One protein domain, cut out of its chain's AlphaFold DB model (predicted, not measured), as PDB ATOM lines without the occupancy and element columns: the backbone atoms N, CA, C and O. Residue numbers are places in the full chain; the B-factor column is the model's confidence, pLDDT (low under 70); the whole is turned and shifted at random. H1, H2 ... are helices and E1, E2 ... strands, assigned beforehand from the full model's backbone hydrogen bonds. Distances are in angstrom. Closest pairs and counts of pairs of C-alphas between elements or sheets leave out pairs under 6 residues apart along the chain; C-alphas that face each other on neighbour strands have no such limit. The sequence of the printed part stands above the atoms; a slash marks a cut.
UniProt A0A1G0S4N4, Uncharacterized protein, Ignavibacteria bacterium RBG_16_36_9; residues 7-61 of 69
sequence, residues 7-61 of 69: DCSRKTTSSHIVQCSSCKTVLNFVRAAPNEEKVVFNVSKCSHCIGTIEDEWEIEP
ATOM      1  N   ASP A   7     122.910 112.281 156.465       77.31
ATOM      2  CA  ASP A   7     123.694 111.398 157.344       77.31
ATOM      3  C   ASP A   7     122.800 110.405 158.117       77.31
ATOM      4  O   ASP A   7     123.068 109.205 158.173       77.31
ATOM      5  N   CYS A   8     121.670 110.891 158.627       75.38
ATOM      6  CA  CYS A   8     120.653 110.131 159.348       75.38
ATOM      7  C   CYS A   8     119.978 109.089 158.434       75.38
ATOM      8  O   CYS A   8     119.746 107.952 158.835       75.38
ATOM      9  N   SER A   9     119.720 109.459 157.175       80.00
ATOM     10  CA  SER A   9     119.159 108.574 156.147       80.00
ATOM     11  C   SER A   9     120.140 107.483 155.701       80.00
ATOM     12  O   SER A   9     119.732 106.388 155.313       80.00
ATOM     13  N   ARG A  10     121.451 107.721 155.792       80.75
ATOM     14  CA  ARG A  10     122.436 106.647 155.605       80.75
ATOM     15  C   ARG A  10     122.426 105.694 156.798       80.75
ATOM     16  O   ARG A  10     122.402 104.483 156.596       80.75
ATOM     17  N   LYS A  11     122.342 106.217 158.025       79.56
ATOM     18  CA  LYS A  11     122.298 105.400 159.250       79.56
ATOM     19  C   LYS A  11     121.078 104.488 159.326       79.56
ATOM     20  O   LYS A  11     121.243 103.348 159.736       79.56
ATOM     21  N   THR A  12     119.909 104.891 158.814       76.56
ATOM     22  CA  THR A  12     118.742 103.986 158.700       76.56
ATOM     23  C   THR A  12     119.039 102.699 157.920       76.56
ATOM     24  O   THR A  12     118.367 101.693 158.121       76.56
ATOM     25  N   THR A  13     120.040 102.696 157.031       77.12
ATOM     26  CA  THR A  13     120.406 101.500 156.254       77.12
ATOM     27  C   THR A  13     121.465 100.625 156.923       77.12
ATOM     28  O   THR A  13     121.625  99.479 156.514       77.12
ATOM     29  N   SER A  14     122.167 101.119 157.942       81.25
ATOM     30  CA  SER A  14     123.310 100.442 158.580       81.25
ATOM     31  C   SER A  14     123.171 100.298 160.098       81.25
ATOM     32  O   SER A  14     124.116  99.909 160.780       81.25
ATOM     33  N   SER A  15     122.055 100.726 160.670       83.62
ATOM     34  CA  SER A  15     121.864 100.846 162.112       83.62
ATOM     35  C   SER A  15     120.418 100.527 162.458       83.62
ATOM     36  O   SER A  15     119.512 100.811 161.674       83.62
ATOM     37  N   HIS A  16     120.213  99.946 163.635       85.75
ATOM     38  CA  HIS A  16     118.898  99.842 164.242       85.75
ATOM     39  C   HIS A  16     118.346 101.238 164.499       85.75
ATOM     40  O   HIS A  16     119.092 102.192 164.745       85.75
ATOM     41  N   ILE A  17     117.027 101.348 164.445       87.12
ATOM     42  CA  ILE A  17     116.330 102.624 164.550       87.12
ATOM     43  C   ILE A  17     115.552 102.608 165.853       87.12
ATOM     44  O   ILE A  17     114.753 101.705 166.064       87.12
ATOM     45  N   VAL A  18     115.760 103.609 166.703       84.25
ATOM     46  CA  VAL A  18     114.909 103.851 167.868       84.25
ATOM     47  C   VAL A  18     113.891 104.917 167.487       84.25
ATOM     48  O   VAL A  18     114.257 106.048 167.158       84.25
ATOM     49  N   GLN A  19     112.616 104.558 167.505       83.25
ATOM     50  CA  GLN A  19     111.501 105.389 167.078       83.25
ATOM     51  C   GLN A  19     110.469 105.517 168.198       83.25
ATOM     52  O   GLN A  19     110.204 104.578 168.933       83.25
ATOM     53  N   CYS A  20     109.831 106.673 168.326       82.38
ATOM     54  CA  CYS A  20     108.673 106.822 169.197       82.38
ATOM     55  C   CYS A  20     107.418 106.264 168.523       82.38
ATOM     56  O   CYS A  20     107.062 106.683 167.421       82.38
ATOM     57  N   SER A  21     106.687 105.372 169.188       82.06
ATOM     58  CA  SER A  21     105.453 104.811 168.641       82.06
ATOM     59  C   SER A  21     104.337 105.857 168.537       82.06
ATOM     60  O   SER A  21     103.570 105.836 167.573       82.06
ATOM     61  N   SER A  22     104.303 106.812 169.476       79.81
ATOM     62  CA  SER A  22     103.277 107.857 169.581       79.81
ATOM     63  C   SER A  22     103.397 108.955 168.514       79.81
ATOM     64  O   SER A  22     102.401 109.300 167.885       79.81
ATOM     65  N   CYS A  23     104.597 109.490 168.268       80.50
ATOM     66  CA  CYS A  23     104.796 110.576 167.293       80.50
ATOM     67  C   CYS A  23     105.584 110.168 166.042       80.50
ATOM     68  O   CYS A  23     105.807 110.996 165.161       80.50
ATOM     69  N   LYS A  24     106.013 108.900 165.954       80.06
ATOM     70  CA  LYS A  24     106.820 108.343 164.854       80.06
ATOM     71  C   LYS A  24     108.145 109.073 164.608       80.06
ATOM     72  O   LYS A  24     108.783 108.849 163.580       80.06
ATOM     73  N   THR A  25     108.598 109.878 165.566       80.94
ATOM     74  CA  THR A  25     109.902 110.546 165.542       80.94
ATOM     75  C   THR A  25     111.017 109.537 165.781       80.94
ATOM     76  O   THR A  25     110.924 108.718 166.692       80.94
ATOM     77  N   VAL A  26     112.074 109.604 164.970       82.88
ATOM     78  CA  VAL A  26     113.306 108.845 165.208       82.88
ATOM     79  C   VAL A  26     114.095 109.546 166.306       82.88
ATOM     80  O   VAL A  26     114.453 110.712 166.155       82.88
ATOM     81  N   LEU A  27     114.344 108.836 167.398       79.56
ATOM     82  CA  LEU A  27     115.063 109.343 168.563       79.56
ATOM     83  C   LEU A  27     116.547 109.016 168.482       79.56
ATOM     84  O   LEU A  27     117.379 109.829 168.871       79.56
ATOM     85  N   ASN A  28     116.886 107.825 167.979       80.38
ATOM     86  CA  ASN A  28     118.269 107.377 167.969       80.38
ATOM     87  C   ASN A  28     118.561 106.329 166.887       80.38
ATOM     88  O   ASN A  28     117.658 105.698 166.336       80.38
ATOM     89  N   PHE A  29     119.851 106.132 166.621       83.12
ATOM     90  CA  PHE A  29     120.380 105.081 165.762       83.12
ATOM     91  C   PHE A  29     121.410 104.260 166.533       83.12
ATOM     92  O   PHE A  29     122.430 104.794 166.970       83.12
ATOM     93  N   VAL A  30     121.176 102.956 166.659       82.56
ATOM     94  CA  VAL A  30     122.104 102.031 167.324       82.56
ATOM     95  C   VAL A  30     122.844 101.239 166.258       82.56
ATOM     96  O   VAL A  30     122.231 100.722 165.329       82.56
ATOM     97  N   ARG A  31     124.175 101.157 166.344       79.31
ATOM     98  CA  ARG A  31     124.964 100.395 165.363       79.31
ATOM     99  C   ARG A  31     124.502  98.938 165.343       79.31
ATOM    100  O   ARG A  31     124.537  98.294 166.380       79.31
ATOM    101  N   ALA A  32     124.117  98.463 164.162       77.75
ATOM    102  CA  ALA A  32     123.856  97.054 163.914       77.75
ATOM    103  C   ALA A  32     125.168  96.356 163.563       77.75
ATOM    104  O   ALA A  32     125.992  96.928 162.833       77.75
ATOM    105  N   ALA A  33     125.375  95.133 164.050       78.44
ATOM    106  CA  ALA A  33     126.463  94.313 163.538       78.44
ATOM    107  C   ALA A  33     126.189  93.932 162.064       78.44
ATOM    108  O   ALA A  33     125.036  93.833 161.647       78.44
ATOM    109  N   PRO A  34     127.226  93.703 161.234       72.00
ATOM    110  CA  PRO A  34     127.052  93.445 159.799       72.00
ATOM    111  C   PRO A  34     126.221  92.191 159.467       72.00
ATOM    112  O   PRO A  34     125.717  92.092 158.353       72.00
ATOM    113  N   ASN A  35     126.061  91.268 160.423       77.81
ATOM    114  CA  ASN A  35     125.279  90.033 160.292       77.81
ATOM    115  C   ASN A  35     124.011  90.026 161.165       77.81
ATOM    116  O   ASN A  35     123.389  88.981 161.325       77.81
ATOM    117  N   GLU A  36     123.665  91.154 161.780       74.88
ATOM    118  CA  GLU A  36     122.505  91.272 162.659       74.88
ATOM    119  C   GLU A  36     121.291  91.768 161.871       74.88
ATOM    120  O   GLU A  36     121.405  92.612 160.973       74.88
ATOM    121  N   GLU A  37     120.115  91.223 162.185       76.25
ATOM    122  CA  GLU A  37     118.878  91.663 161.556       76.25
ATOM    123  C   GLU A  37     118.536  93.081 162.023       76.25
ATOM    124  O   GLU A  37     118.612  93.415 163.205       76.25
ATOM    125  N   LYS A  38     118.180  93.954 161.082       79.56
ATOM    126  CA  LYS A  38     117.876  95.350 161.402       79.56
ATOM    127  C   LYS A  38     116.513  95.423 162.069       79.56
ATOM    128  O   LYS A  38     115.495  95.154 161.438       79.56
ATOM    129  N   VAL A  39     116.510  95.874 163.314       79.69
ATOM    130  CA  VAL A  39     115.300  96.020 164.128       79.69
ATOM    131  C   VAL A  39     114.961  97.495 164.329       79.69
ATOM    132  O   VAL A  39     115.845  98.348 164.470       79.69
ATOM    133  N   VAL A  40     113.661  97.790 164.335       82.12
ATOM    134  CA  VAL A  40     113.126  99.081 164.768       82.12
ATOM    135  C   VAL A  40     112.663  98.934 166.211       82.12
ATOM    136  O   VAL A  40     111.649  98.292 166.481       82.12
ATOM    137  N   PHE A  41     113.413  99.533 167.126       82.31
ATOM    138  CA  PHE A  41     113.024  99.671 168.520       82.31
ATOM    139  C   PHE A  41     112.003 100.795 168.632       82.31
ATOM    140  O   PHE A  41     112.212 101.896 168.127       82.31
ATOM    141  N   ASN A  42     110.890 100.518 169.287       77.62
ATOM    142  CA  ASN A  42     109.843 101.471 169.563       77.62
ATOM    143  C   ASN A  42     109.855 101.825 171.050       77.62
ATOM    144  O   ASN A  42     109.762 100.946 171.900       77.62
ATOM    145  N   VAL A  43     109.918 103.118 171.361       79.44
ATOM    146  CA  VAL A  43     109.554 103.621 172.693       79.44
ATOM    147  C   VAL A  43     108.082 104.000 172.704       79.44
ATOM    148  O   VAL A  43     107.535 104.464 171.694       79.44
ATOM    149  N   SER A  44     107.427 103.838 173.848       74.81
ATOM    150  CA  SER A  44     106.008 104.168 174.007       74.81
ATOM    151  C   SER A  44     105.744 105.652 173.755       74.81
ATOM    152  O   SER A  44     104.858 106.024 172.973       74.81
ATOM    153  N   LYS A  45     106.547 106.513 174.382       74.56
ATOM    154  CA  LYS A  45     106.471 107.971 174.271       74.56
ATOM    155  C   LYS A  45     107.878 108.561 174.319       74.56
ATOM    156  O   LYS A  45     108.840 107.876 174.628       74.56
ATOM    157  N   CYS A  46     107.996 109.835 173.974       76.19
ATOM    158  CA  CYS A  46     109.257 110.560 174.058       76.19
ATOM    159  C   CYS A  46     109.028 111.989 174.537       76.19
ATOM    160  O   CYS A  46     107.931 112.535 174.365       76.19
ATOM    161  N   SER A  47     110.096 112.624 175.001       73.38
ATOM    162  CA  SER A  47     110.146 114.020 175.446       73.38
ATOM    163  C   SER A  47     109.712 115.009 174.358       73.38
ATOM    164  O   SER A  47     109.310 116.128 174.651       73.38
ATOM    165  N   HIS A  48     109.757 114.594 173.087       70.38
ATOM    166  CA  HIS A  48     109.325 115.397 171.939       70.38
ATOM    167  C   HIS A  48     107.809 115.384 171.675       70.38
ATOM    168  O   HIS A  48     107.346 116.157 170.837       70.38
ATOM    169  N   CYS A  49     107.032 114.511 172.325       72.94
ATOM    170  CA  CYS A  49     105.576 114.486 172.172       72.94
ATOM    171  C   CYS A  49     104.857 114.773 173.492       72.94
ATOM    172  O   CYS A  49     104.445 115.900 173.739       72.94
ATOM    173  N   ILE A  50     104.692 113.747 174.316       72.56
ATOM    174  CA  ILE A  50     103.946 113.748 175.583       72.56
ATOM    175  C   ILE A  50     104.573 112.782 176.604       72.56
ATOM    176  O   ILE A  50     103.952 112.478 177.619       72.56
ATOM    177  N   GLY A  51     105.747 112.223 176.297       66.25
ATOM    178  CA  GLY A  51     106.476 111.325 177.190       66.25
ATOM    179  C   GLY A  51     107.432 112.084 178.092       66.25
ATOM    180  O   GLY A  51     107.797 113.225 177.797       66.25
ATOM    181  N   THR A  52     107.851 111.443 179.174       66.38
ATOM    182  CA  THR A  52     108.992 111.897 179.971       66.38
ATOM    183  C   THR A  52     110.265 111.192 179.502       66.38
ATOM    184  O   THR A  52     110.224 110.255 178.705       66.38
ATOM    185  N   ILE A  53     111.421 111.633 180.000       65.19
ATOM    186  CA  ILE A  53     112.695 110.943 179.756       65.19
ATOM    187  C   ILE A  53     112.687 109.500 180.294       65.19
ATOM    188  O   ILE A  53     113.455 108.669 179.824       65.19
ATOM    189  N   GLU A  54     111.803 109.185 181.244       64.12
ATOM    190  CA  GLU A  54     111.616 107.832 181.779       64.12
ATOM    191  C   GLU A  54     110.929 106.917 180.751       64.12
ATOM    192  O   GLU A  54     111.354 105.780 180.579       64.12
ATOM    193  N   ASP A  55     109.958 107.429 179.979       59.53
ATOM    194  CA  ASP A  55     109.339 106.684 178.866       59.53
ATOM    195  C   ASP A  55     110.340 106.381 177.728       59.53
ATOM    196  O   ASP A  55     110.112 105.476 176.925       59.53
ATOM    197  N   GLU A  56     111.443 107.135 177.630       60.09
ATOM    198  CA  GLU A  56     112.507 106.895 176.642       60.09
ATOM    199  C   GLU A  56     113.472 105.772 177.055       60.09
ATOM    200  O   GLU A  56     114.202 105.259 176.205       60.09
ATOM    201  N   TRP A  57     113.485 105.385 178.336       62.75
ATOM    202  CA  TRP A  57     114.318 104.291 178.847       62.75
ATOM    203  C   TRP A  57     113.713 102.907 178.578       62.75
ATOM    204  O   TRP A  57     114.452 101.927 178.489       62.75
ATOM    205  N   GLU A  58     112.394 102.821 178.397       64.12
ATOM    206  CA  GLU A  58     111.690 101.579 178.068       64.12
ATOM    207  C   GLU A  58     111.588 101.401 176.543       64.12
ATOM    208  O   GLU A  58     110.602 101.765 175.896       64.12
ATOM    209  N   ILE A  59     112.657 100.863 175.948       64.81
ATOM    210  CA  ILE A  59     112.730 100.507 174.523       64.81
ATOM    211  C   ILE A  59     112.279  99.060 174.307       64.81
ATOM    212  O   ILE A  59     112.906  98.129 174.809       64.81
ATOM    213  N   GLU A  60     111.241  98.879 173.490       61.22
ATOM    214  CA  GLU A  60     110.743  97.570 173.064       61.22
ATOM    215  C   GLU A  60     111.014  97.333 171.567       61.22
ATOM    216  O   GLU A  60     110.911  98.258 170.766       61.22
ATOM    217  N   PRO A  61     111.310  96.109 171.118       56.47
ATOM    218  CA  PRO A  61     111.514  94.926 171.938       56.47
ATOM    219  C   PRO A  61     112.815  95.049 172.735       56.47
ATOM    220  O   PRO A  61     113.843  95.469 172.202       56.47
TER     221      PRO A  61
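This is residues 7 to 61 of the 69 residues of an uncharacterized protein of Ignavibacteria bacterium RBG_16_36_9 (UniProt A0A1G0S4N4). Look first for a small sheet of three strands, E2, E1 and E3 side by side, with one short helix, H1, over one face of it. After E3 a long looped stretch without a named element, residues 44 to 61, folds back so that residues 59 to 60 pair antiparallel with residues 42 to 43 of E3. The printed part has 55 residues, with H1, E1, E2 and E3 in that order along the chain, and the sheet of order E2, E1, E3 is mixed. The class is mixed, helices and strands, with under half of the residues in named elements. The whole is compact, with a radius of gyration of the C-alphas of 11.4 A, and its spans of 34 by 22 by 14 A make it only just elongated.

Find C-alpha 15 at (121.864, 100.846, 162.112); from there E1 runs 16.1 A through residues 15 to 20. E2, residues 26 to 31, spans 14.4 A. E3, residues 40 to 43, spans 9.8 A and ends at C-alpha 43, (109.554, 103.621, 172.693). H1, residues 7 to 14, begins at C-alpha 7, (123.694, 111.398, 157.344), and spans 11.0 A.

E1 is the inner strand. E1 and E2 form an antiparallel hairpin, where N 16 and O 30 are 2.7 A apart. E1 and E3 are parallel, at 30 degrees, with N 41 and O 17 at 2.8 A. H1 is on the sheet at a height of 8.6 A, over E2 and only just over E1, with 3 C-alphas there. It runs slantwise to the strands, at 52 degrees to E2 on the local plane; the closest C-alphas of H1 and E2, Lys 11 and Phe 29, are 6.8 A apart. In H1, 2 of 4 O i to N i+4 pairs are within hydrogen-bond range.

The C-alphas of Asn 35 and Ile 50 are farthest apart, at 35.4 A. The printed part has no cut, and no link between named elements is long. Look to residues 51 to 61 for pLDDT under 70.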